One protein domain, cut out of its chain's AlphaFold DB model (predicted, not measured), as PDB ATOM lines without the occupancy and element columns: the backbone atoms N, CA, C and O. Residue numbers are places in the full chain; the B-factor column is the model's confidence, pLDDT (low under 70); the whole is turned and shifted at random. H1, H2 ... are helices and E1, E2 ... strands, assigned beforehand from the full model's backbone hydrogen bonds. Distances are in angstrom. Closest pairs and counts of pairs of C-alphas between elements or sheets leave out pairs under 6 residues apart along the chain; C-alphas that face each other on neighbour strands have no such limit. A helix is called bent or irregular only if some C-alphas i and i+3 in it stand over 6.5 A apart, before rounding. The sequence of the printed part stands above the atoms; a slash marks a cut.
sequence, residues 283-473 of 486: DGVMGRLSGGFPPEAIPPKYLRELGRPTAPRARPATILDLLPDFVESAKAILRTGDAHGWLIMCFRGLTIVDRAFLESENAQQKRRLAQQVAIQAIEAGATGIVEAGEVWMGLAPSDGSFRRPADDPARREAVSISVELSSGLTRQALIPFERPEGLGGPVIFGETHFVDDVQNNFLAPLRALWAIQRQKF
ATOM      1  N   ASP A 283      45.513  -9.522  24.199       87.12
ATOM      2  CA  ASP A 283      44.506 -10.509  24.619       87.12
ATOM      3  C   ASP A 283      44.831 -11.955  24.201       87.12
ATOM      4  O   ASP A 283      44.144 -12.894  24.598       87.12
ATOM      5  N   GLY A 284      45.875 -12.147  23.390       91.50
ATOM      6  CA  GLY A 284      46.046 -13.365  22.599       91.50
ATOM      7  C   GLY A 284      45.058 -13.406  21.430       91.50
ATOM      8  O   GLY A 284      44.347 -12.439  21.154       91.50
ATOM      9  N   VAL A 285      45.021 -14.521  20.705       93.12
ATOM     10  CA  VAL A 285      44.086 -14.717  19.590       93.12
ATOM     11  C   VAL A 285      43.156 -15.872  19.917       93.12
ATOM     12  O   VAL A 285      43.601 -17.001  20.087       93.12
ATOM     13  N   MET A 286      41.852 -15.599  19.942       94.50
ATOM     14  CA  MET A 286      40.813 -16.625  19.995       94.50
ATOM     15  C   MET A 286      40.026 -16.630  18.682       94.50
ATOM     16  O   MET A 286      39.149 -15.799  18.440       94.50
ATOM     17  N   GLY A 287      40.348 -17.577  17.805       89.56
ATOM     18  CA  GLY A 287      39.684 -17.750  16.517       89.56
ATOM     19  C   GLY A 287      38.495 -18.699  16.624       89.56
ATOM     20  O   GLY A 287      38.689 -19.911  16.728       89.56
ATOM     21  N   ARG A 288      37.261 -18.182  16.551       89.56
ATOM     22  CA  ARG A 288      36.054 -19.027  16.512       89.56
ATOM     23  C   ARG A 288      35.993 -19.836  15.217       89.56
ATOM     24  O   ARG A 288      36.054 -19.285  14.118       89.56
ATOM     25  N   LEU A 289      35.805 -21.144  15.350       83.81
ATOM     26  CA  LEU A 289      35.641 -22.049  14.217       83.81
ATOM     27  C   LEU A 289      34.145 -22.156  13.900       83.81
ATOM     28  O   LEU A 289      33.404 -22.878  14.563       83.81
ATOM     29  N   SER A 290      33.687 -21.384  12.909       73.88
ATOM     30  CA  SER A 290      32.280 -21.386  12.487       73.88
ATOM     31  C   SER A 290      31.963 -22.608  11.617       73.88
ATOM     32  O   SER A 290      32.641 -22.853  10.622       73.88
ATOM     33  N   GLY A 291      30.893 -23.328  11.966       63.72
ATOM     34  CA  GLY A 291      30.425 -24.526  11.262       63.72
ATOM     35  C   GLY A 291      30.936 -25.832  11.880       63.72
ATOM     36  O   GLY A 291      31.972 -25.875  12.539       63.72
ATOM     37  N   GLY A 292      30.202 -26.934  11.684       56.47
ATOM     38  CA  GLY A 292      30.810 -28.255  11.881       56.47
ATOM     39  C   GLY A 292      31.998 -28.377  10.929       56.47
ATOM     40  O   GLY A 292      31.913 -27.826   9.840       56.47
ATOM     41  N   PHE A 293      33.089 -29.060  11.302       51.94
ATOM     42  CA  PHE A 293      34.087 -29.469  10.305       51.94
ATOM     43  C   PHE A 293      33.320 -30.270   9.252       51.94
ATOM     44  O   PHE A 293      32.893 -31.383   9.583       51.94
ATOM     45  N   PRO A 294      33.066 -29.749   8.034       49.06
ATOM     46  CA  PRO A 294      32.557 -30.638   7.017       49.06
ATOM     47  C   PRO A 294      33.649 -31.712   6.860       49.06
ATOM     48  O   PRO A 294      34.836 -31.372   6.908       49.06
ATOM     49  N   PRO A 295      33.305 -33.005   6.772       52.16
ATOM     50  CA  PRO A 295      34.300 -34.079   6.710       52.16
ATOM     51  C   PRO A 295      35.365 -33.843   5.627       52.16
ATOM     52  O   PRO A 295      36.512 -34.251   5.768       52.16
ATOM     53  N   GLU A 296      34.987 -33.117   4.573       48.81
ATOM     54  CA  GLU A 296      35.832 -32.681   3.461       48.81
ATOM     55  C   GLU A 296      36.777 -31.495   3.752       48.81
ATOM     56  O   GLU A 296      37.724 -31.293   2.995       48.81
ATOM     57  N   ALA A 297      36.598 -30.746   4.847       51.09
ATOM     58  CA  ALA A 297      37.549 -29.719   5.293       51.09
ATOM     59  C   ALA A 297      38.660 -30.264   6.193       51.09
ATOM     60  O   ALA A 297      39.580 -29.512   6.504       51.09
ATOM     61  N   ILE A 298      38.596 -31.530   6.620       60.91
ATOM     62  CA  ILE A 298      39.721 -32.187   7.291       60.91
ATOM     63  C   ILE A 298      40.756 -32.490   6.205       60.91
ATOM     64  O   ILE A 298      40.457 -33.285   5.309       60.91
ATOM     65  N   PRO A 299      41.963 -31.888   6.236       64.50
ATOM     66  CA  PRO A 299      42.949 -32.148   5.197       64.50
ATOM     67  C   PRO A 299      43.178 -33.656   5.006       64.50
ATOM     68  O   PRO A 299      43.351 -34.365   6.001       64.50
ATOM     69  N   PRO A 300      43.224 -34.164   3.756       68.94
ATOM     70  CA  PRO A 300      43.318 -35.599   3.475       68.94
ATOM     71  C   PRO A 300      44.461 -36.314   4.200       68.94
ATOM     72  O   PRO A 300      44.366 -37.511   4.460       68.94
ATOM     73  N   LYS A 301      45.530 -35.583   4.550       72.75
ATOM     74  CA  LYS A 301      46.634 -36.091   5.372       72.75
ATOM     75  C   LYS A 301      46.177 -36.581   6.754       72.75
ATOM     76  O   LYS A 301      46.596 -37.656   7.154       72.75
ATOM     77  N   TYR A 302      45.253 -35.894   7.425       66.88
ATOM     78  CA  TYR A 302      44.736 -36.334   8.727       66.88
ATOM     79  C   TYR A 302      43.755 -37.503   8.595       66.88
ATOM     80  O   TYR A 302      43.752 -38.402   9.428       66.88
ATOM     81  N   LEU A 303      42.960 -37.536   7.519       65.75
ATOM     82  CA  LEU A 303      42.050 -38.656   7.241       65.75
ATOM     83  C   LEU A 303      42.806 -39.966   6.973       65.75
ATOM     84  O   LEU A 303      42.315 -41.036   7.325       65.75
ATOM     85  N   ARG A 304      44.001 -39.898   6.368       69.62
ATOM     86  CA  ARG A 304      44.874 -41.072   6.188       69.62
ATOM     87  C   ARG A 304      45.355 -41.631   7.526       69.62
ATOM     88  O   ARG A 304      45.323 -42.844   7.701       69.62
ATOM     89  N   GLU A 305      45.742 -40.758   8.454       73.06
ATOM     90  CA  GLU A 305      46.283 -41.138   9.767       73.06
ATOM     91  C   GLU A 305      45.214 -41.613  10.762       73.06
ATOM     92  O   GLU A 305      45.484 -42.477  11.594       73.06
ATOM     93  N   LEU A 306      43.992 -41.079  10.674       61.47
ATOM     94  CA  LEU A 306      42.853 -41.507  11.498       61.47
ATOM     95  C   LEU A 306      42.327 -42.904  11.121       61.47
ATOM     96  O   LEU A 306      41.638 -43.541  11.919       61.47
ATOM     97  N   GLY A 307      42.634 -43.390   9.914       61.97
ATOM     98  CA  GLY A 307      42.042 -44.610   9.368       61.97
ATOM     99  C   GLY A 307      40.531 -44.481   9.121       61.97
ATOM    100  O   GLY A 307      39.938 -43.406   9.219       61.97
ATOM    101  N   ARG A 308      39.866 -45.592   8.766       54.09
ATOM    102  CA  ARG A 308      38.391 -45.625   8.784       54.09
ATOM    103  C   ARG A 308      37.934 -45.452  10.235       54.09
ATOM    104  O   ARG A 308      38.522 -46.126  11.080       54.09
ATOM    105  N   PRO A 309      36.889 -44.650  10.520       53.28
ATOM    106  CA  PRO A 309      36.339 -44.560  11.866       53.28
ATOM    107  C   PRO A 309      36.050 -45.977  12.354       53.28
ATOM    108  O   PRO A 309      35.259 -46.710  11.750       53.28
ATOM    109  N   THR A 310      36.769 -46.399  13.392       48.50
ATOM    110  CA  THR A 310      36.476 -47.646  14.083       48.50
ATOM    111  C   THR A 310      35.036 -47.550  14.573       48.50
ATOM    112  O   THR A 310      34.582 -46.476  14.975       48.50
ATOM    113  N   ALA A 311      34.275 -48.643  14.441       52.53
ATOM    114  CA  ALA A 311      32.889 -48.681  14.899       52.53
ATOM    115  C   ALA A 311      32.816 -48.076  16.310       52.53
ATOM    116  O   ALA A 311      33.719 -48.360  17.106       52.53
ATOM    117  N   PRO A 312      31.815 -47.223  16.599       51.06
ATOM    118  CA  PRO A 312      31.798 -46.450  17.828       51.06
ATOM    119  C   PRO A 312      32.055 -47.377  19.012       51.06
ATOM    120  O   PRO A 312      31.361 -48.388  19.185       51.06
ATOM    121  N   ARG A 313      33.056 -47.016  19.827       59.28
ATOM    122  CA  ARG A 313      33.129 -47.488  21.212       59.28
ATOM    123  C   ARG A 313      31.745 -47.254  21.836       59.28
ATOM    124  O   ARG A 313      31.001 -46.394  21.359       59.28
ATOM    125  N   ALA A 314      31.358 -48.091  22.798       71.75
ATOM    126  CA  ALA A 314      30.028 -48.094  23.417       71.75
ATOM    127  C   ALA A 314      29.407 -46.686  23.514       71.75
ATOM    128  O   ALA A 314      30.123 -45.733  23.808       71.75
ATOM    129  N   ARG A 315      28.094 -46.553  23.248       84.81
ATOM    130  CA  ARG A 315      27.413 -45.244  23.182       84.81
ATOM    131  C   ARG A 315      27.848 -44.359  24.365       84.81
ATOM    132  O   ARG A 315      27.537 -44.736  25.495       84.81
ATOM    133  N   PRO A 316      28.543 -43.231  24.121       91.31
ATOM    134  CA  PRO A 316      29.098 -42.413  25.193       91.31
ATOM    135  C   PRO A 316      27.954 -41.864  26.042       91.31
ATOM    136  O   PRO A 316      26.941 -41.415  25.504       91.31
ATOM    137  N   ALA A 317      28.095 -41.920  27.364       92.31
ATOM    138  CA  ALA A 317      27.134 -41.324  28.284       92.31
ATOM    139  C   ALA A 317      27.451 -39.838  28.496       92.31
ATOM    140  O   ALA A 317      26.547 -39.010  28.623       92.31
ATOM    141  N   THR A 318      28.739 -39.493  28.507       94.81
ATOM    142  CA  THR A 318      29.246 -38.133  28.698       94.81
ATOM    143  C   THR A 318      30.422 -37.844  27.767       94.81
ATOM    144  O   THR A 318      30.979 -38.744  27.141       94.81
ATOM    145  N   ILE A 319      30.850 -36.581  27.690       95.94
ATOM    146  CA  ILE A 319      32.042 -36.212  26.911       95.94
ATOM    147  C   ILE A 319      33.346 -36.775  27.498       95.94
ATOM    148  O   ILE A 319      34.339 -36.837  26.784       95.94
ATOM    149  N   LEU A 320      33.354 -37.230  28.760       95.75
ATOM    150  CA  LEU A 320      34.511 -37.921  29.348       95.75
ATOM    151  C   LEU A 320      34.786 -39.245  28.623       95.75
ATOM    152  O   LEU A 320      35.942 -39.626  28.448       95.75
ATOM    153  N   ASP A 321      33.728 -39.907  28.142       94.62
ATOM    154  CA  ASP A 321      33.820 -41.167  27.396       94.62
ATOM    155  C   ASP A 321      34.406 -40.965  25.990       94.62
ATOM    156  O   ASP A 321      34.862 -41.921  25.368       94.62
ATOM    157  N   LEU A 322      34.426 -39.718  25.500       93.75
ATOM    158  CA  LEU A 322      35.007 -39.340  24.209       93.75
ATOM    159  C   LEU A 322      36.517 -39.071  24.289       93.75
ATOM    160  O   LEU A 322      37.167 -38.940  23.252       93.75
ATOM    161  N   LEU A 323      37.103 -38.976  25.488       95.19
ATOM    162  CA  LEU A 323      38.526 -38.660  25.654       95.19
ATOM    163  C   LEU A 323      39.460 -39.609  24.876       95.19
ATOM    164  O   LEU A 323      40.368 -39.112  24.209       95.19
ATOM    165  N   PRO A 324      39.249 -40.940  24.865       94.19
ATOM    166  CA  PRO A 324      40.061 -41.841  24.048       94.19
ATOM    167  C   PRO A 324      40.016 -41.538  22.542       94.19
ATOM    168  O   PRO A 324      40.983 -41.821  21.838       94.19
ATOM    169  N   ASP A 325      38.922 -40.968  22.038       90.75
ATOM    170  CA  ASP A 325      38.778 -40.614  20.622       90.75
ATOM    171  C   ASP A 325      39.478 -39.277  20.313       90.75
ATOM    172  O   ASP A 325      40.099 -39.120  19.256       90.75
ATOM    173  N   PHE A 326      39.474 -38.337  21.267       94.06
ATOM    174  CA  PHE A 326      40.310 -37.134  21.197       94.06
ATOM    175  C   PHE A 326      41.805 -37.463  21.237       94.06
ATOM    176  O   PHE A 326      42.567 -36.859  20.489       94.06
ATOM    177  N   VAL A 327      42.226 -38.450  22.037       95.81
ATOM    178  CA  VAL A 327      43.620 -38.929  22.070       95.81
ATOM    179  C   VAL A 327      44.067 -39.432  20.699       95.81
ATOM    180  O   VAL A 327      45.133 -39.048  20.220       95.81
ATOM    181  N   GLU A 328      43.260 -40.266  20.041       92.56
ATOM    182  CA  GLU A 328      43.612 -40.778  18.712       92.56
ATOM    183  C   GLU A 328      43.594 -39.678  17.646       92.56
ATOM    184  O   GLU A 328      44.461 -39.656  16.773       92.56
ATOM    185  N   SER A 329      42.683 -38.707  17.769       89.94
ATOM    186  CA  SER A 329      42.668 -37.522  16.908       89.94
ATOM    187  C   SER A 329      43.930 -36.676  17.079       89.94
ATOM    188  O   SER A 329      44.555 -36.298  16.089       89.94
ATOM    189  N   ALA A 330      44.360 -36.446  18.319       93.19
ATOM    190  CA  ALA A 330      45.578 -35.704  18.609       93.19
ATOM    191  C   ALA A 330      46.827 -36.413  18.066       93.19
ATOM    192  O   ALA A 330      47.669 -35.785  17.423       93.19
ATOM    193  N   LYS A 331      46.925 -37.738  18.249       94.62
ATOM    194  CA  LYS A 331      48.012 -38.544  17.672       94.62
ATOM    195  C   LYS A 331      48.013 -38.485  16.148       94.62
ATOM    196  O   LYS A 331      49.078 -38.352  15.555       94.62
ATOM    197  N   ALA A 332      46.848 -38.560  15.504       90.38
ATOM    198  CA  ALA A 332      46.753 -38.462  14.051       90.38
ATOM    199  C   ALA A 332      47.210 -37.091  13.526       90.38
ATOM    200  O   ALA A 332      47.890 -37.039  12.505       90.38
ATOM    201  N   ILE A 333      46.898 -36.001  14.237       89.94
ATOM    202  CA  ILE A 333      47.417 -34.665  13.910       89.94
ATOM    203  C   ILE A 333      48.937 -34.620  14.075       89.94
ATOM    204  O   ILE A 333      49.630 -34.151  13.184       89.94
ATOM    205  N   LEU A 334      49.483 -35.160  15.163       91.88
ATOM    206  CA  LEU A 334      50.931 -35.160  15.377       91.88
ATOM    207  C   LEU A 334      51.692 -36.005  14.342       91.88
ATOM    208  O   LEU A 334      52.771 -35.605  13.909       91.88
ATOM    209  N   ARG A 335      51.133 -37.134  13.885       92.56
ATOM    210  CA  ARG A 335      51.757 -37.990  12.855       92.56
ATOM    211  C   ARG A 335      51.969 -37.286  11.517       92.56
ATOM    212  O   ARG A 335      52.855 -37.692  10.771       92.56
ATOM    213  N   THR A 336      51.221 -36.224  11.212       87.44
ATOM    214  CA  THR A 336      51.456 -35.443   9.987       87.44
ATOM    215  C   THR A 336      52.701 -34.559  10.066       87.44
ATOM    216  O   THR A 336      53.039 -33.918   9.071       87.44
ATOM    217  N   GLY A 337      53.361 -34.497  11.228       85.25
ATOM    218  CA  GLY A 337      54.510 -33.635  11.488       85.25
ATOM    219  C   GLY A 337      54.129 -32.192  11.835       85.25
ATOM    220  O   GLY A 337      55.010 -31.404  12.175       85.25
ATOM    221  N   ASP A 338      52.840 -31.840  11.800       86.62
ATOM    222  CA  ASP A 338      52.373 -30.504  12.165       86.62
ATOM    223  C   ASP A 338      52.331 -30.313  13.693       86.62
ATOM    224  O   ASP A 338      52.400 -31.269  14.479       86.62
ATOM    225  N   ALA A 339      52.189 -29.056  14.114       88.19
ATOM    226  CA  ALA A 339      51.781 -28.739  15.475       88.19
ATOM    227  C   ALA A 339      50.301 -29.104  15.666       88.19
ATOM    228  O   ALA A 339      49.466 -28.801  14.809       88.19
ATOM    229  N   HIS A 340      49.965 -29.713  16.803       91.75
ATOM    230  CA  HIS A 340      48.579 -29.969  17.199       91.75
ATOM    231  C   HIS A 340      47.796 -28.660  17.369       91.75
ATOM    232  O   HIS A 340      46.604 -28.584  17.065       91.75
ATOM    233  N   GLY A 341      48.499 -27.623  17.835       91.38
ATOM    234  CA  GLY A 341      47.927 -26.332  18.182       91.38
ATOM    235  C   GLY A 341      47.049 -26.398  19.438       91.38
ATOM    236  O   GLY A 341      46.942 -27.449  20.074       91.38
ATOM    237  N   TRP A 342      46.458 -25.264  19.824       96.25
ATOM    238  CA  TRP A 342      45.681 -25.126  21.056       96.25
ATOM    239  C   TRP A 342      44.198 -24.914  20.745       96.25
ATOM    240  O   TRP A 342      43.802 -23.922  20.139       96.25
ATOM    241  N   LEU A 343      43.370 -25.889  21.107       95.62
ATOM    242  CA  LEU A 343      41.974 -25.998  20.701       95.62
ATOM    243  C   LEU A 343      41.070 -26.110  21.925       95.62
ATOM    244  O   LEU A 343      41.378 -26.825  22.877       95.62
ATOM    245  N   ILE A 344      39.901 -25.479  21.842       97.12
ATOM    246  CA  ILE A 344      38.799 -25.696  22.777       97.12
ATOM    247  C   ILE A 344      37.529 -26.113  22.040       97.12
ATOM    248  O   ILE A 344      37.223 -25.640  20.941       97.12
ATOM    249  N   MET A 345      36.764 -26.998  22.666       97.19
ATOM    250  CA  MET A 345      35.456 -27.446  22.204       97.19
ATOM    251  C   MET A 345      34.485 -27.406  23.378       97.19
ATOM    252  O   MET A 345      34.661 -28.113  24.368       97.19
ATOM    253  N   CYS A 346      33.449 -26.586  23.261       97.19
ATOM    254  CA  CYS A 346      32.410 -26.428  24.269       97.19
ATOM    255  C   CYS A 346      31.226 -27.342  23.945       97.19
ATOM    256  O   CYS A 346      30.769 -27.404  22.801       97.19
ATOM    257  N   PHE A 347      30.688 -28.016  24.955       97.19
ATOM    258  CA  PHE A 347      29.637 -29.018  24.811       97.19
ATOM    259  C   PHE A 347      28.412 -28.694  25.652       97.19
ATOM    260  O   PHE A 347      28.525 -28.227  26.783       97.19
ATOM    261  N   ARG A 348      27.233 -29.046  25.138       95.62
ATOM    262  CA  ARG A 348      25.992 -29.194  25.903       95.62
ATOM    263  C   ARG A 348      25.529 -30.642  25.771       95.62
ATOM    264  O   ARG A 348      25.124 -31.074  24.693       95.62
ATOM    265  N   GLY A 349      25.637 -31.412  26.852       94.88
ATOM    266  CA  GLY A 349      25.575 -32.874  26.754       94.88
ATOM    267  C   GLY A 349      26.689 -33.398  25.838       94.88
ATOM    268  O   GLY A 349      27.850 -33.079  26.058       94.88
ATOM    269  N   LEU A 350      26.337 -34.157  24.797       94.50
ATOM    270  CA  LEU A 350      27.275 -34.652  23.773       94.50
ATOM    271  C   LEU A 350      27.331 -33.767  22.515       94.50
ATOM    272  O   LEU A 350      28.046 -34.075  21.563       94.50
ATOM    273  N   THR A 351      26.560 -32.680  22.476       93.00
ATOM    274  CA  THR A 351      26.503 -31.778  21.325       93.00
ATOM    275  C   THR A 351      27.541 -30.680  21.475       93.00
ATOM    276  O   THR A 351      27.546 -29.969  22.477       93.00
ATOM    277  N   ILE A 352      28.390 -30.504  20.464       93.69
ATOM    278  CA  ILE A 352      29.314 -29.369  20.415       93.69
ATOM    279  C   ILE A 352      28.515 -28.100  20.115       93.69
ATOM    280  O   ILE A 352      27.846 -28.030  19.084       93.69
ATOM    281  N   VAL A 353      28.586 -27.121  21.013       93.88
ATOM    282  CA  VAL A 353      27.900 -25.823  20.889       93.88
ATOM    283  C   VAL A 353      28.830 -24.711  20.428       93.88
ATOM    284  O   VAL A 353      28.353 -23.742  19.850       93.88
ATOM    285  N   ASP A 354      30.138 -24.855  20.651       94.25
ATOM    286  CA  ASP A 354      31.127 -23.872  20.215       94.25
ATOM    287  C   ASP A 354      32.532 -24.481  20.116       94.25
ATOM    288  O   ASP A 354      32.806 -25.529  20.711       94.25
ATOM    289  N   ARG A 355      33.416 -23.847  19.340       94.06
ATOM    290  CA  ARG A 355      34.807 -24.260  19.124       94.06
ATOM    291  C   ARG A 355      35.677 -23.043  18.852       94.06
ATOM    292  O   ARG A 355      35.295 -22.158  18.086       94.06
ATOM    293  N   ALA A 356      36.888 -23.049  19.387       94.06
ATOM    294  CA  ALA A 356      37.874 -22.033  19.058       94.06
ATOM    295  C   ALA A 356      39.289 -22.604  19.004       94.06
ATOM    296  O   ALA A 356      39.607 -23.597  19.660       94.06
ATOM    297  N   PHE A 357      40.122 -21.948  18.205       94.88
ATOM    298  CA  PHE A 357      41.570 -22.063  18.260       94.88
ATOM    299  C   PHE A 357      42.140 -20.916  19.089       94.88
ATOM    300  O   PHE A 357      41.627 -19.798  19.016       94.88
ATOM    301  N   LEU A 358      43.187 -21.199  19.853       96.06
ATOM    302  CA  LEU A 358      43.840 -20.261  20.747       96.06
ATOM    303  C   LEU A 358      45.299 -20.070  20.314       96.06
ATOM    304  O   LEU A 358      46.013 -21.039  20.062       96.06
ATOM    305  N   GLU A 359      45.766 -18.827  20.274       94.69
ATOM    306  CA  GLU A 359      47.185 -18.494  20.131       94.69
ATOM    307  C   GLU A 359      47.586 -17.512  21.222       94.69
ATOM    308  O   GLU A 359      46.886 -16.540  21.500       94.69
ATOM    309  N   SER A 360      48.741 -17.762  21.827       94.25
ATOM    310  CA  SER A 360      49.328 -16.881  22.829       94.25
ATOM    311  C   SER A 360      50.836 -16.850  22.662       94.25
ATOM    312  O   SER A 360      51.459 -17.904  22.528       94.25
ATOM    313  N   GLU A 361      51.420 -15.673  22.775       90.69
ATOM    314  CA  GLU A 361      52.862 -15.444  22.724       90.69
ATOM    315  C   GLU A 361      53.497 -15.523  24.117       90.69
ATOM    316  O   GLU A 361      54.675 -15.845  24.251       90.69
ATOM    317  N   ASN A 362      52.721 -15.258  25.172       88.69
ATOM    318  CA  ASN A 362      53.215 -15.208  26.545       88.69
ATOM    319  C   ASN A 362      52.161 -15.678  27.567       88.69
ATOM    320  O   ASN A 362      50.997 -15.924  27.240       88.69
ATOM    321  N   ALA A 363      52.572 -15.825  28.829       88.31
ATOM    322  CA  ALA A 363      51.700 -16.284  29.913       88.31
ATOM    323  C   ALA A 363      50.541 -15.314  30.214       88.31
ATOM    324  O   ALA A 363      49.471 -15.746  30.641       88.31
ATOM    325  N   GLN A 364      50.729 -14.019  29.962       88.19
ATOM    326  CA  GLN A 364      49.721 -12.990  30.211       88.19
ATOM    327  C   GLN A 364      48.518 -13.169  29.286       88.19
ATOM    328  O   GLN A 364      47.384 -13.274  29.759       88.19
ATOM    329  N   GLN A 365      48.788 -13.325  27.987       92.12
ATOM    330  CA  GLN A 365      47.784 -13.632  26.972       92.12
ATOM    331  C   GLN A 365      47.045 -14.934  27.309       92.12
ATOM    332  O   GLN A 365      45.826 -14.993  27.201       92.12
ATOM    333  N   LYS A 366      47.733 -15.966  27.826       93.69
ATOM    334  CA  LYS A 366      47.066 -17.205  28.276       93.69
ATOM    335  C   LYS A 366      46.052 -16.963  29.397       93.69
ATOM    336  O   LYS A 366      44.977 -17.557  29.374       93.69
ATOM    337  N   ARG A 367      46.362 -16.103  30.374       93.38
ATOM    338  CA  ARG A 367      45.422 -15.756  31.460       93.38
ATOM    339  C   ARG A 367      44.206 -14.987  30.932       93.38
ATOM    340  O   ARG A 367      43.093 -15.254  31.382       93.38
ATOM    341  N   ARG A 368      44.395 -14.097  29.951       91.00
ATOM    342  CA  ARG A 368      43.285 -13.402  29.270       91.00
ATOM    343  C   ARG A 368      42.420 -14.363  28.460       91.00
ATOM    344  O   ARG A 368      41.204 -14.379  28.641       91.00
ATOM    345  N   LEU A 369      43.031 -15.247  27.673       95.50
ATOM    346  CA  LEU A 369      42.318 -16.298  26.945       95.50
ATOM    347  C   LEU A 369      41.522 -17.206  27.890       95.50
ATOM    348  O   LEU A 369      40.396 -17.561  27.567       95.50
ATOM    349  N   ALA A 370      42.041 -17.535  29.078       96.81
ATOM    350  CA  ALA A 370      41.306 -18.328  30.069       96.81
ATOM    351  C   ALA A 370      39.974 -17.668  30.477       96.81
ATOM    352  O   ALA A 370      38.943 -18.337  30.564       96.81
ATOM    353  N   GLN A 371      39.978 -16.347  30.687       94.19
ATOM    354  CA  GLN A 371      38.764 -15.582  30.982       94.19
ATOM    355  C   GLN A 371      37.824 -15.543  29.771       94.19
ATOM    356  O   GLN A 371      36.636 -15.821  29.911       94.19
ATOM    357  N   GLN A 372      38.348 -15.265  28.576       93.31
ATOM    358  CA  GLN A 372      37.548 -15.215  27.347       93.31
ATOM    359  C   GLN A 372      36.884 -16.561  27.027       93.31
ATOM    360  O   GLN A 372      35.698 -16.603  26.700       93.31
ATOM    361  N   VAL A 373      37.613 -17.669  27.190       96.62
ATOM    362  CA  VAL A 373      37.088 -19.034  27.052       96.62
ATOM    363  C   VAL A 373      35.966 -19.285  28.052       96.62
ATOM    364  O   VAL A 373      34.934 -19.847  27.681       96.62
ATOM    365  N   ALA A 374      36.129 -18.846  29.301       96.62
ATOM    366  CA  ALA A 374      35.090 -18.981  30.311       96.62
ATOM    367  C   ALA A 374      33.810 -18.228  29.918       96.62
ATOM    368  O   ALA A 374      32.730 -18.820  29.930       96.62
ATOM    369  N   ILE A 375      33.927 -16.961  29.507       92.38
ATOM    370  CA  ILE A 375      32.791 -16.143  29.051       92.38
ATOM    371  C   ILE A 375      32.112 -16.803  27.849       92.38
ATOM    372  O   ILE A 375      30.904 -17.030  27.874       92.38
ATOM    373  N   GLN A 376      32.885 -17.192  26.835       93.38
ATOM    374  CA  GLN A 376      32.363 -17.824  25.628       93.38
ATOM    375  C   GLN A 376      31.631 -19.138  25.932       93.38
ATOM    376  O   GLN A 376      30.533 -19.372  25.422       93.38
ATOM    377  N   ALA A 377      32.193 -19.995  26.787       95.38
ATOM    378  CA  ALA A 377      31.550 -21.242  27.191       95.38
ATOM    379  C   ALA A 377      30.214 -20.986  27.912       95.38
ATOM    380  O   ALA A 377      29.231 -21.692  27.665       95.38
ATOM    381  N   ILE A 378      30.148 -19.955  28.760       94.69
ATOM    382  CA  ILE A 378      28.915 -19.531  29.426       94.69
ATOM    383  C   ILE A 378      27.878 -19.000  28.431       94.69
ATOM    384  O   ILE A 378      26.723 -19.428  28.480       94.69
ATOM    385  N   GLU A 379      28.270 -18.119  27.513       89.06
ATOM    386  CA  GLU A 379      27.385 -17.567  26.479       89.06
ATOM    387  C   GLU A 379      26.825 -18.659  25.557       89.06
ATOM    388  O   GLU A 379      25.645 -18.639  25.202       89.06
ATOM    389  N   ALA A 380      27.641 -19.665  25.229       90.81
ATOM    390  CA  ALA A 380      27.224 -20.833  24.458       90.81
ATOM    391  C   ALA A 380      26.326 -21.803  25.259       90.81
ATOM    392  O   ALA A 380      25.785 -22.769  24.708       90.81
ATOM    393  N   GLY A 381      26.142 -21.579  26.564       93.88
ATOM    394  CA  GLY A 381      25.418 -22.475  27.467       93.88
ATOM    395  C   GLY A 381      26.052 -23.865  27.525       93.88
ATOM    396  O   GLY A 381      25.344 -24.875  27.424       93.88
ATOM    397  N   ALA A 382      27.382 -23.909  27.592       96.44
ATOM    398  CA  ALA A 382      28.153 -25.135  27.684       96.44
ATOM    399  C   ALA A 382      28.065 -25.738  29.094       96.44
ATOM    400  O   ALA A 382      28.211 -25.053  30.106       96.44
ATOM    401  N   THR A 383      27.854 -27.049  29.151       97.25
ATOM    402  CA  THR A 383      27.869 -27.875  30.368       97.25
ATOM    403  C   THR A 383      29.114 -28.755  30.455       97.25
ATOM    404  O   THR A 383      29.253 -29.525  31.403       97.25
ATOM    405  N   GLY A 384      29.991 -28.689  29.458       97.94
ATOM    406  CA  GLY A 384      31.280 -29.359  29.450       97.94
ATOM    407  C   GLY A 384      32.221 -28.720  28.440       97.94
ATOM    408  O   GLY A 384      31.776 -28.022  27.527       97.94
ATOM    409  N   ILE A 385      33.514 -28.948  28.608       98.38
ATOM    410  CA  ILE A 385      34.558 -28.432  27.731       98.38
ATOM    411  C   ILE A 385      35.633 -29.496  27.522       98.38
ATOM    412  O   ILE A 385      35.938 -30.266  28.432       98.38
ATOM    413  N   VAL A 386      36.190 -29.523  26.316       98.31
ATOM    414  CA  VAL A 386      37.430 -30.222  25.990       98.31
ATOM    415  C   VAL A 386      38.442 -29.164  25.588       98.31
ATOM    416  O   VAL A 386      38.192 -28.397  24.660       98.31
ATOM    417  N   GLU A 387      39.566 -29.119  26.283       98.25
ATOM    418  CA  GLU A 387      40.723 -28.297  25.954       98.25
ATOM    419  C   GLU A 387      41.860 -29.229  25.541       98.25
ATOM    420  O   GLU A 387      42.088 -30.246  26.190       98.25
ATOM    421  N   ALA A 388      42.525 -28.935  24.428       97.69
ATOM    422  CA  ALA A 388      43.611 -29.755  23.915       97.69
ATOM    423  C   ALA A 388      44.745 -28.873  23.400       97.69
ATOM    424  O   ALA A 388      44.514 -27.989  22.575       97.69
ATOM    425  N   GLY A 389      45.972 -29.130  23.838       96.69
ATOM    426  CA  GLY A 389      47.128 -28.331  23.448       96.69
ATOM    427  C   GLY A 389      48.453 -29.041  23.679       96.69
ATOM    428  O   GLY A 389      48.557 -29.942  24.514       96.69
ATOM    429  N   GLU A 390      49.478 -28.626  22.934       95.69
ATOM    430  CA  GLU A 390      50.858 -29.018  23.226       95.69
ATOM    431  C   GLU A 390      51.338 -28.310  24.499       95.69
ATOM    432  O   GLU A 390      51.127 -27.110  24.693       95.69
ATOM    433  N   VAL A 391      51.982 -29.066  25.381       95.56
ATOM    434  CA  VAL A 391      52.495 -28.606  26.667       95.56
ATOM    435  C   VAL A 391      53.933 -29.065  26.857       95.56
ATOM    436  O   VAL A 391      54.342 -30.129  26.389       95.56
ATOM    437  N   TRP A 392      54.690 -28.267  27.603       95.44
ATOM    438  CA  TRP A 392      55.975 -28.689  28.144       95.44
ATOM    439  C   TRP A 392      55.751 -29.420  29.464       95.44
ATOM    440  O   TRP A 392      54.980 -28.967  30.311       95.44
ATOM    441  N   MET A 393      56.461 -30.525  29.653       94.19
ATOM    442  CA  MET A 393      56.575 -31.240  30.920       94.19
ATOM    443  C   MET A 393      57.994 -31.074  31.449       94.19
ATOM    444  O   MET A 393      58.940 -31.184  30.678       94.19
ATOM    445  N   GLY A 394      58.144 -30.846  32.748       90.94
ATOM    446  CA  GLY A 394      59.438 -30.756  33.421       90.94
ATOM    447  C   GLY A 394      59.418 -31.551  34.719       90.94
ATOM    448  O   GLY A 394      58.349 -31.912  35.220       90.94
ATOM    449  N   LEU A 395      60.597 -31.831  35.259       88.00
ATOM    450  CA  LEU A 395      60.730 -32.433  36.575       88.00
ATOM    451  C   LEU A 395      60.507 -31.359  37.638       88.00
ATOM    452  O   LEU A 395      61.067 -30.264  37.573       88.00
ATOM    453  N   ALA A 396      59.707 -31.691  38.649       85.38
ATOM    454  CA  ALA A 396      59.597 -30.845  39.825       85.38
ATOM    455  C   ALA A 396      60.985 -30.732  40.492       85.38
ATOM    456  O   ALA A 396      61.608 -31.768  40.756       85.38
ATOM    457  N   PRO A 397      61.490 -29.514  40.760       85.12
ATOM    458  CA  PRO A 397      62.760 -29.343  41.452       85.12
ATOM    459  C   PRO A 397      62.747 -30.025  42.824       85.12
ATOM    460  O   PRO A 397      61.801 -29.885  43.599       85.12
ATOM    461  N   SER A 398      63.812 -30.762  43.148       88.00
ATOM    462  CA  SER A 398      63.920 -31.491  44.421       88.00
ATOM    463  C   SER A 398      64.042 -30.576  45.642       88.00
ATOM    464  O   SER A 398      63.801 -31.010  46.762       88.00
ATOM    465  N   ASP A 399      64.449 -29.325  45.430       87.75
ATOM    466  CA  ASP A 399      64.572 -28.290  46.459       87.75
ATOM    467  C   ASP A 399      63.237 -27.587  46.767       87.75
ATOM    468  O   ASP A 399      63.195 -26.685  47.601       87.75
ATOM    469  N   GLY A 400      62.148 -27.989  46.101       82.06
ATOM    470  CA  GLY A 400      60.833 -27.370  46.242       82.06
ATOM    471  C   GLY A 400      60.729 -25.987  45.596       82.06
ATOM    472  O   GLY A 400      59.695 -25.334  45.738       82.06
ATOM    473  N   SER A 401      61.765 -25.531  44.882       80.69
ATOM    474  CA  SER A 401      61.682 -24.305  44.096       80.69
ATOM    475  C   SER A 401      60.662 -24.464  42.970       80.69
ATOM    476  O   SER A 401      60.463 -25.544  42.409       80.69
ATOM    477  N   PHE A 402      59.985 -23.371  42.625       79.25
ATOM    478  CA  PHE A 402      59.123 -23.361  41.454       79.25
ATOM    479  C   PHE A 402      59.982 -23.185  40.201       79.25
ATOM    480  O   PHE A 402      60.683 -22.184  40.055       79.25
ATOM    481  N   ARG A 403      59.892 -24.141  39.275       82.50
ATOM    482  CA  ARG A 403      60.448 -24.030  37.927       82.50
ATOM    483  C   ARG A 403      59.359 -24.324  36.919       82.50
ATOM    484  O   ARG A 403      58.585 -25.267  37.081       82.50
ATOM    485  N   ARG A 404      59.314 -23.532  35.856       83.44
ATOM    486  CA  ARG A 404      58.362 -23.761  34.776       83.44
ATOM    487  C   ARG A 404      58.812 -24.952  33.952       83.44
ATOM    488  O   ARG A 404      60.002 -25.060  33.662       83.44
ATOM    489  N   PRO A 405      57.876 -25.767  33.456       90.81
ATOM    490  CA  PRO A 405      58.220 -26.812  32.506       90.81
ATOM    491  C   PRO A 405      58.962 -26.296  31.264       90.81
ATOM    492  O   PRO A 405      59.815 -26.994  30.739       90.81
ATOM    493  N   ALA A 406      58.681 -25.069  30.808       88.25
ATOM    494  CA  ALA A 406      59.373 -24.468  29.663       88.25
ATOM    495  C   ALA A 406      60.853 -24.134  29.942       88.25
ATOM    496  O   ALA A 406      61.669 -24.188  29.023       88.25
ATOM    497  N   ASP A 407      61.194 -23.840  31.200       87.88
ATOM    498  CA  ASP A 407      62.551 -23.467  31.622       87.88
ATOM    499  C   ASP A 407      63.383 -24.685  32.037       87.88
ATOM    500  O   ASP A 407      64.577 -24.567  32.315       87.88
ATOM    501  N   ASP A 408      62.766 -25.865  32.122       91.19
ATOM    502  CA  ASP A 408      63.482 -27.087  32.451       91.19
ATOM    503  C   ASP A 408      64.382 -27.497  31.266       91.19
ATOM    504  O   ASP A 408      63.888 -27.718  30.152       91.19
ATOM    505  N   PRO A 409      65.711 -27.617  31.457       90.56
ATOM    506  CA  PRO A 409      66.600 -28.103  30.406       90.56
ATOM    507  C   PRO A 409      66.283 -29.544  29.986       90.56
ATOM    508  O   PRO A 409      66.588 -29.924  28.858       90.56
ATOM    509  N   ALA A 410      65.661 -30.333  30.864       92.56
ATOM    510  CA  ALA A 410      65.210 -31.695  30.598       92.56
ATOM    511  C   ALA A 410      63.723 -31.757  30.209       92.56
ATOM    512  O   ALA A 410      63.100 -32.818  30.327       92.56
ATOM    513  N   ARG A 411      63.134 -30.633  29.769       95.06
ATOM    514  CA  ARG A 411      61.722 -30.602  29.390       95.06
ATOM    515  C   ARG A 411      61.409 -31.589  28.272       95.06
ATOM    516  O   ARG A 411      62.213 -31.820  27.371       95.06
ATOM    517  N   ARG A 412      60.195 -32.124  28.308       95.00
ATOM    518  CA  ARG A 412      59.648 -33.030  27.296       95.00
ATOM    519  C   ARG A 412      58.366 -32.453  26.718       95.00
ATOM    520  O   ARG A 412      57.675 -31.691  27.392       95.00
ATOM    521  N   GLU A 413      58.049 -32.830  25.489       96.19
ATOM    522  CA  GLU A 413      56.794 -32.450  24.844       96.19
ATOM    523  C   GLU A 413      55.687 -33.435  25.220       96.19
ATOM    524  O   GLU A 413      55.907 -34.643  25.358       96.19
ATOM    525  N   ALA A 414      54.477 -32.914  25.384       97.50
ATOM    526  CA  ALA A 414      53.273 -33.721  25.427       97.50
ATOM    527  C   ALA A 414      52.101 -32.981  24.791       97.50
ATOM    528  O   ALA A 414      52.101 -31.758  24.703       97.50
ATOM    529  N   VAL A 415      51.069 -33.718  24.394       97.81
ATOM    530  CA  VAL A 415      49.729 -33.145  24.233       97.81
ATOM    531  C   VAL A 415      48.942 -33.416  25.504       97.81
ATOM    532  O   VAL A 415      48.837 -34.562  25.939       97.81
ATOM    533  N   SER A 416      48.395 -32.356  26.088       97.94
ATOM    534  CA  SER A 416      47.410 -32.434  27.162       97.94
ATOM    535  C   SER A 416      46.020 -32.298  26.559       97.94
ATOM    536  O   SER A 416      45.779 -31.373  25.788       97.94
ATOM    537  N   ILE A 417      45.111 -33.198  26.928       98.38
ATOM    538  CA  ILE A 417      43.687 -33.115  26.604       98.38
ATOM    539  C   ILE A 417      42.909 -33.150  27.912       98.38
ATOM    540  O   ILE A 417      42.845 -34.188  28.569       98.38
ATOM    541  N   SER A 418      42.329 -32.020  28.288       98.44
ATOM    542  CA  SER A 418      41.563 -31.832  29.517       98.44
ATOM    543  C   SER A 418      40.074 -31.852  29.192       98.44
ATOM    544  O   SER A 418      39.616 -31.089  28.343       98.44
ATOM    545  N   VAL A 419      39.303 -32.691  29.876       98.38
ATOM    546  CA  VAL A 419      37.842 -32.723  29.774       98.38
ATOM    547  C   VAL A 419      37.259 -32.361  31.126       98.38
ATOM    548  O   VAL A 419      37.526 -33.037  32.117       98.38
ATOM    549  N   GLU A 420      36.444 -31.311  31.169       98.38
ATOM    550  CA  GLU A 420      35.788 -30.867  32.399       98.38
ATOM    551  C   GLU A 420      34.287 -30.685  32.181       98.38
ATOM    552  O   GLU A 420      33.845 -30.129  31.174       98.38
ATOM    553  N   LEU A 421      33.489 -31.159  33.135       98.06
ATOM    554  CA  LEU A 421      32.041 -30.978  33.166       98.06
ATOM    555  C   LEU A 421      31.656 -29.906  34.180       98.06
ATOM    556  O   LEU A 421      32.267 -29.779  35.241       98.06
ATOM    557  N   SER A 422      30.540 -29.218  33.929       96.31
ATOM    558  CA  SER A 422      29.975 -28.277  34.898       96.31
ATOM    559  C   SER A 422      29.586 -28.960  36.208       96.31
ATOM    560  O   SER A 422      29.566 -28.307  37.244       96.31
ATOM    561  N   SER A 423      29.358 -30.277  36.219       94.88
ATOM    562  CA  SER A 423      29.152 -31.068  37.440       94.88
ATOM    563  C   SER A 423      30.386 -31.164  38.350       94.88
ATOM    564  O   SER A 423      30.249 -31.611  39.488       94.88
ATOM    565  N   GLY A 424      31.568 -30.750  37.879       95.50
ATOM    566  CA  GLY A 424      32.841 -30.840  38.595       95.50
ATOM    567  C   GLY A 424      33.637 -32.116  38.312       95.50
ATOM    568  O   GLY A 424      34.730 -32.256  38.844       95.50
ATOM    569  N   LEU A 425      33.116 -33.030  37.486       96.56
ATOM    570  CA  LEU A 425      33.871 -34.201  37.032       96.56
ATOM    571  C   LEU A 425      34.920 -33.780  36.003       96.56
ATOM    572  O   LEU A 425      34.595 -33.052  35.057       96.56
ATOM    573  N   THR A 426      36.144 -34.276  36.160       97.44
ATOM    574  CA  THR A 426      37.255 -33.982  35.255       97.44
ATOM    575  C   THR A 426      38.043 -35.242  34.911       97.44
ATOM    576  O   THR A 426      38.128 -36.182  35.703       97.44
ATOM    577  N   ARG A 427      38.615 -35.265  33.708       97.88
ATOM    578  CA  ARG A 427      39.563 -36.290  33.262       97.88
ATOM    579  C   ARG A 427      40.552 -35.668  32.292       97.88
ATOM    580  O   ARG A 427      40.162 -34.889  31.425       97.88
ATOM    581  N   GLN A 428      41.815 -36.044  32.405       98.06
ATOM    582  CA  GLN A 428      42.882 -35.593  31.525       98.06
ATOM    583  C   GLN A 428      43.554 -36.787  30.850       98.06
ATOM    584  O   GLN A 428      43.736 -37.838  31.464       98.06
ATOM    585  N   ALA A 429      43.945 -36.617  29.590       98.38
ATOM    586  CA  ALA A 429      44.912 -37.478  28.927       98.38
ATOM    587  C   ALA A 429      46.188 -36.686  28.645       98.38
ATOM    588  O   ALA A 429      46.131 -35.558  28.153       98.38
ATOM    589  N   LEU A 430      47.333 -37.294  28.930       98.00
ATOM    590  CA  LEU A 430      48.650 -36.755  28.636       98.00
ATOM    591  C   LEU A 430      49.356 -37.702  27.670       98.00
ATOM    592  O   LEU A 430      49.478 -38.898  27.937       98.00
ATOM    593  N   ILE A 431      49.798 -37.168  26.536       98.06
ATOM    594  CA  ILE A 431      50.424 -37.925  25.452       98.06
ATOM    595  C   ILE A 431      51.851 -37.394  25.280       98.06
ATOM    596  O   ILE A 431      52.045 -36.471  24.489       98.06
ATOM    597  N   PRO A 432      52.849 -37.926  26.009       97.88
ATOM    598  CA  PRO A 432      54.250 -37.610  25.771       97.88
ATOM    599  C   PRO A 432      54.628 -37.920  24.326       97.88
ATOM    600  O   PRO A 432      54.220 -38.953  23.785       97.88
ATOM    601  N   PHE A 433      55.428 -37.061  23.710       97.31
ATOM    602  CA  PHE A 433      55.977 -37.337  22.392       97.31
ATOM    603  C   PHE A 433      57.352 -36.692  22.201       97.31
ATOM    604  O   PHE A 433      57.768 -35.832  22.974       97.31
ATOM    605  N   GLU A 434      58.068 -37.149  21.178       96.25
ATOM    606  CA  GLU A 434      59.376 -36.630  20.782       96.25
ATOM    607  C   GLU A 434      59.409 -36.398  19.268       96.25
ATOM    608  O   GLU A 434      58.835 -37.176  18.496       96.25
ATOM    609  N   ARG A 435      60.103 -35.332  18.850       94.31
ATOM    610  CA  ARG A 435      60.358 -34.974  17.446       94.31
ATOM    611  C   ARG A 435      61.869 -34.986  17.171       94.31
ATOM    612  O   ARG A 435      62.495 -33.926  17.219       94.31
ATOM    613  N   PRO A 436      62.486 -36.148  16.884       93.38
ATOM    614  CA  PRO A 436      63.942 -36.249  16.723       93.38
ATOM    615  C   PRO A 436      64.508 -35.339  15.624       93.38
ATOM    616  O   PRO A 436      65.634 -34.865  15.733       93.38
ATOM    617  N   GLU A 437      63.715 -35.082  14.581       92.62
ATOM    618  CA  GLU A 437      64.084 -34.250  13.426       92.62
ATOM    619  C   GLU A 437      63.452 -32.843  13.471       92.62
ATOM    620  O   GLU A 437      63.549 -32.081  12.510       92.62
ATOM    621  N   GLY A 438      62.806 -32.474  14.581       90.12
ATOM    622  CA  GLY A 438      62.098 -31.202  14.725       90.12
ATOM    623  C   GLY A 438      60.729 -31.160  14.030       90.12
ATOM    624  O   GLY A 438      60.122 -32.186  13.712       90.12
ATOM    625  N   LEU A 439      60.197 -29.945  13.852       88.38
ATOM    626  CA  LEU A 439      58.869 -29.720  13.271       88.38
ATOM    627  C   LEU A 439      58.823 -30.193  11.807       88.38
ATOM    628  O   LEU A 439      59.703 -29.860  11.017       88.38
ATOM    629  N   GLY A 440      57.786 -30.951  11.444       85.56
ATOM    630  CA  GLY A 440      57.659 -31.605  10.138       85.56
ATOM    631  C   GLY A 440      58.293 -33.000  10.050       85.56
ATOM    632  O   GLY A 440      58.040 -33.706   9.076       85.56
ATOM    633  N   GLY A 441      59.075 -33.410  11.054       89.25
ATOM    634  CA  GLY A 441      59.666 -34.745  11.152       89.25
ATOM    635  C   GLY A 441      58.733 -35.805  11.758       89.25
ATOM    636  O   GLY A 441      57.615 -35.491  12.185       89.25
ATOM    637  N   PRO A 442      59.180 -37.074  11.825       92.31
ATOM    638  CA  PRO A 442      58.425 -38.148  12.459       92.31
ATOM    639  C   PRO A 442      58.232 -37.893  13.961       92.31
ATOM    640  O   PRO A 442      59.126 -37.390  14.643       92.31
ATOM    641  N   VAL A 443      57.068 -38.291  14.479       95.19
ATOM    642  CA  VAL A 443      56.724 -38.191  15.904       95.19
ATOM    643  C   VAL A 443      56.772 -39.567  16.557       95.19
ATOM    644  O   VAL A 443      56.143 -40.513  16.075       95.19
ATOM    645  N   ILE A 444      57.481 -39.672  17.680       96.38
ATOM    646  CA  ILE A 444      57.532 -40.876  18.516       96.38
ATOM    647  C   ILE A 444      56.668 -40.633  19.750       96.38
ATOM    648  O   ILE A 444      56.952 -39.736  20.538       96.38
ATOM    649  N   PHE A 445      55.612 -41.427  19.926       97.56
ATOM    650  CA  PHE A 445      54.733 -41.322  21.092       97.56
ATOM    651  C   PHE A 445      55.265 -42.147  22.262       97.56
ATOM    652  O   PHE A 445      55.638 -43.309  22.092       97.56
ATOM    653  N   GLY A 446      55.229 -41.562  23.455       96.88
ATOM    654  CA  GLY A 446      55.339 -42.290  24.712       96.88
ATOM    655  C   GLY A 446      54.017 -42.943  25.123       96.88
ATOM    656  O   GLY A 446      53.016 -42.921  24.400       96.88
ATOM    657  N   GLU A 447      54.012 -43.524  26.321       97.50
ATOM    658  CA  GLU A 447      52.804 -44.076  26.932       97.50
ATOM    659  C   GLU A 447      51.782 -42.962  27.205       97.50
ATOM    660  O   GLU A 447      52.115 -41.913  27.748       97.50
ATOM    661  N   THR A 448      50.526 -43.175  26.802       98.06
ATOM    662  CA  THR A 448      49.445 -42.233  27.112       98.06
ATOM    663  C   THR A 448      48.974 -42.455  28.542       98.06
ATOM    664  O   THR A 448      48.532 -43.551  28.880       98.06
ATOM    665  N   HIS A 449      49.005 -41.404  29.352       97.25
ATOM    666  CA  HIS A 449      48.550 -41.448  30.735       97.25
ATOM    667  C   HIS A 449      47.163 -40.819  30.848       97.25
ATOM    668  O   HIS A 449      46.939 -39.719  30.347       97.25
ATOM    669  N   PHE A 450      46.242 -41.511  31.514       97.25
ATOM    670  CA  PHE A 450      44.923 -40.984  31.856       97.25
ATOM    671  C   PHE A 450      44.885 -40.693  33.347       97.25
ATOM    672  O   PHE A 450      45.309 -41.530  34.145       97.25
ATOM    673  N   VAL A 451      44.379 -39.521  33.714       95.94
ATOM    674  CA  VAL A 451      44.265 -39.114  35.112       95.94
ATOM    675  C   VAL A 451      42.871 -38.557  35.360       95.94
ATOM    676  O   VAL A 451      42.415 -37.657  34.653       95.94
ATOM    677  N   ASP A 452      42.190 -39.126  36.346       95.88
ATOM    678  CA  ASP A 452      40.908 -38.639  36.849       95.88
ATOM    679  C   ASP A 452      41.131 -37.559  37.916       95.88
ATOM    680  O   ASP A 452      42.186 -37.509  38.548       95.88
ATOM    681  N   ASP A 453      40.141 -36.684  38.102       93.44
ATOM    682  CA  ASP A 453      40.115 -35.660  39.160       93.44
ATOM    683  C   ASP A 453      41.283 -34.650  39.128       93.44
ATOM    684  O   ASP A 453      41.564 -33.957  40.108       93.44
ATOM    685  N   VAL A 454      41.944 -34.507  37.975       92.25
ATOM    686  CA  VAL A 454      42.920 -33.439  37.723       92.25
ATOM    687  C   VAL A 454      42.220 -32.255  37.077       92.25
ATOM    688  O   VAL A 454      41.428 -32.412  36.147       92.25
ATOM    689  N   GLN A 455      42.509 -31.057  37.579       91.81
ATOM    690  CA  GLN A 455      41.961 -29.812  37.058       91.81
ATOM    691  C   GLN A 455      43.007 -29.078  36.233       91.81
ATOM    692  O   GLN A 455      44.138 -28.878  36.680       91.81
ATOM    693  N   ASN A 456      42.613 -28.603  35.053       94.06
ATOM    694  CA  ASN A 456      43.458 -27.695  34.298       94.06
ATOM    695  C   ASN A 456      43.323 -26.288  34.899       94.06
ATOM    696  O   ASN A 456      42.219 -25.739  34.991       94.06
ATOM    697  N   ASN A 457      44.436 -25.681  35.314       94.69
ATOM    698  CA  ASN A 457      44.439 -24.320  35.859       94.69
ATOM    699  C   ASN A 457      43.919 -23.290  34.849       94.69
ATOM    700  O   ASN A 457      43.245 -22.348  35.252       94.69
ATOM    701  N   PHE A 458      44.142 -23.504  33.549       96.75
ATOM    702  CA  PHE A 458      43.581 -22.663  32.491       96.75
ATOM    703  C   PHE A 458      42.044 -22.600  32.542       96.75
ATOM    704  O   PHE A 458      41.455 -21.573  32.231       96.75
ATOM    705  N   LEU A 459      41.381 -23.669  32.994       97.94
ATOM    706  CA  LEU A 459      39.920 -23.746  33.084       97.94
ATOM    707  C   LEU A 459      39.359 -23.253  34.434       97.94
ATOM    708  O   LEU A 459      38.147 -23.312  34.654       97.94
ATOM    709  N   ALA A 460      40.201 -22.728  35.334       97.62
ATOM    710  CA  ALA A 460      39.757 -22.211  36.633       97.62
ATOM    711  C   ALA A 460      38.689 -21.099  36.526       97.62
ATOM    712  O   ALA A 460      37.665 -21.224  37.212       97.62
ATOM    713  N   PRO A 461      38.809 -20.101  35.620       97.12
ATOM    714  CA  PRO A 461      37.771 -19.083  35.450       97.12
ATOM    715  C   PRO A 461      36.412 -19.676  35.046       97.12
ATOM    716  O   PRO A 461      35.371 -19.272  35.566       97.12
ATOM    717  N   LEU A 462      36.400 -20.693  34.175       97.81
ATOM    718  CA  LEU A 462      35.167 -21.359  33.745       97.81
ATOM    719  C   LEU A 462      34.499 -22.113  34.898       97.81
ATOM    720  O   LEU A 462      33.285 -21.999  35.090       97.81
ATOM    721  N   ARG A 463      35.279 -22.837  35.710       97.25
ATOM    722  CA  ARG A 463      34.755 -23.523  36.901       97.25
ATOM    723  C   ARG A 463      34.073 -22.546  37.858       97.25
ATOM    724  O   ARG A 463      32.987 -22.850  38.362       97.25
ATOM    725  N   ALA A 464      34.670 -21.375  38.071       95.75
ATOM    726  CA  ALA A 464      34.085 -20.334  38.906       95.75
ATOM    727  C   ALA A 464      32.762 -19.801  38.337       95.75
ATOM    728  O   ALA A 464      31.772 -19.704  39.067       95.75
ATOM    729  N   LEU A 465      32.690 -19.538  37.029       94.31
ATOM    730  CA  LEU A 465      31.443 -19.092  36.403       94.31
ATOM    731  C   LEU A 465      30.337 -20.151  36.456       94.31
ATOM    732  O   LEU A 465      29.186 -19.819  36.752       94.31
ATOM    733  N   TRP A 466      30.661 -21.428  36.245       95.88
ATOM    734  CA  TRP A 466      29.697 -22.512  36.445       95.88
ATOM    735  C   TRP A 466      29.187 -22.571  37.890       95.88
ATOM    736  O   TRP A 466      27.997 -22.818  38.109       95.88
ATOM    737  N   ALA A 467      30.047 -22.321  38.882       93.88
ATOM    738  CA  ALA A 467      29.632 -22.250  40.280       93.88
ATOM    739  C   ALA A 467      28.658 -21.084  40.533       93.88
ATOM    740  O   ALA A 467      27.605 -21.298  41.135       93.88
ATOM    741  N   ILE A 468      28.949 -19.888  40.008       90.38
ATOM    742  CA  ILE A 468      28.061 -18.716  40.101       90.38
ATOM    743  C   ILE A 468      26.713 -18.994  39.426       90.38
ATOM    744  O   ILE A 468      25.661 -18.700  39.994       90.38
ATOM    745  N   GLN A 469      26.713 -19.591  38.231       87.56
ATOM    746  CA  GLN A 469      25.475 -19.930  37.529       87.56
ATOM    747  C   GLN A 469      24.604 -20.900  38.322       87.56
ATOM    748  O   GLN A 469      23.399 -20.680  38.417       87.56
ATOM    749  N   ARG A 470      25.195 -21.937  38.930       89.00
ATOM    750  CA  ARG A 470      24.453 -22.871  39.792       89.00
ATOM    751  C   ARG A 470      23.809 -22.176  40.986       89.00
ATOM    752  O   ARG A 470      22.709 -22.554  41.372       89.00
ATOM    753  N   GLN A 471      24.483 -21.183  41.566       86.62
ATOM    754  CA  GLN A 471      23.947 -20.408  42.685       86.62
ATOM    755  C   GLN A 471      22.799 -19.489  42.244       86.62
ATOM    756  O   GLN A 471      21.787 -19.408  42.933       86.62
ATOM    757  N   LYS A 472      22.935 -18.819  41.092       81.38
ATOM    758  CA  LYS A 472      21.911 -17.900  40.561       81.38
ATOM    759  C   LYS A 472      20.691 -18.626  39.991       81.38
ATOM    760  O   LYS A 472      19.578 -18.116  40.079       81.38
ATOM    761  N   PHE A 473      20.898 -19.807  39.416       79.62
ATOM    762  CA  PHE A 473      19.871 -20.599  38.742       79.62
ATOM    763  C   PHE A 473      19.948 -22.062  39.200       79.62
ATOM    764  O   PHE A 473      20.355 -22.935  38.424       79.62
TER     765      PHE A 473
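Overview. This is residues 283 to 473 of the 486 residues of an uncharacterized protein of Microbacterium chocolatum (UniProt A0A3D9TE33). A twisted sheet of seven strands makes the middle of three layers, with H3 and H4 side by side over one face and H2 on the other, where the sheet curls round it. The small helix H1 packs on H2, away from the sheet. The printed part has 191 residues with four named helices and seven named strands, in the order E1 H1 H2 E2 E3 H3 E4 E5 E6 E7 H4. The sheet runs E1 E3 E2 E4 E5 E6 E7, all antiparallel, and the class is mixed, helices and strands. The whole is compact, with a radius of gyration of the C-alphas of 17.0 A and spans of 52 by 49 by 32 A.

Arrangement. E1, residues 285 to 288, is an edge strand beside E3, residues 351 to 359, with N 287 and O 357 at 2.8 A. H1, residues 300 to 306, touches H2, residues 319 to 335, at a steep tilt of 55 degrees, with Glu 305 and Ala 332 their closest C-alphas, 5.1 A apart; H2 does so with residues 328 to 335 alone. H2 has a kink of 31 degrees near residue 326 and is irregular, with C-alphas 321 and 324 7.1 A apart. E2, residues 342 to 348, forms a hairpin with E3, with N 346 and O 354 at 2.8 A. H3, residues 363 to 379, lies over E3 and E2 at a height over the sheet of 8.1 A. E4, residues 384 to 393, is beside E2, with N 386 and O 345 at 2.8 A, and bends by 69 degrees at residue 390. E1, H1 H2, E2 and E3, H3, E4 are split strand-helix-strand units, each with one strand between its two strands and a right-handed crossover. E4, E5, residues 412 to 421, E6, residues 426 to 434, and E7, residues 449 to 452, form a meander, each strand the antiparallel neighbour of the one before; N 387 of E4 and O 418 of E5 are 2.9 A apart, N 417 of E5 and O 429 of E6 are 2.8 A apart, and N 428 of E6 and O 451 of E7 are 2.8 A apart, each pair within hydrogen-bond range. H4, residues 457 to 472, is irregular, with C-alphas 458 and 461 7.4 A apart, and touches H3 at a shallow tilt of 31 degrees, the same way; the closest C-alphas, of Ala 374 and Leu 462, are 4.2 A apart. Every O i to N i+4 pair is within hydrogen-bond range in H1 and H3, but 10 of 13 in H2 and 10 of 12 in H4.

Along the chain. C-alpha 285, where E1 begins, is at (44.086, -14.717, 19.590), and C-alpha 472, where H4 ends, at (21.911, -17.900, 40.561). From first to last C-alpha E5 measures 28.3 A, H3 24.6 A and H2 24.3 A.

Size, cuts and confidence. The C-alphas farthest apart, of Glu 437 and Lys 472, are 52.7 A apart, and the printed part has no cut. The long links are E1 to H1, H1 to H2, E4 to E5 and E6 to E7. The pLDDT is under 70 in residues 291 to 300, 302 to 304 and 306 to 313.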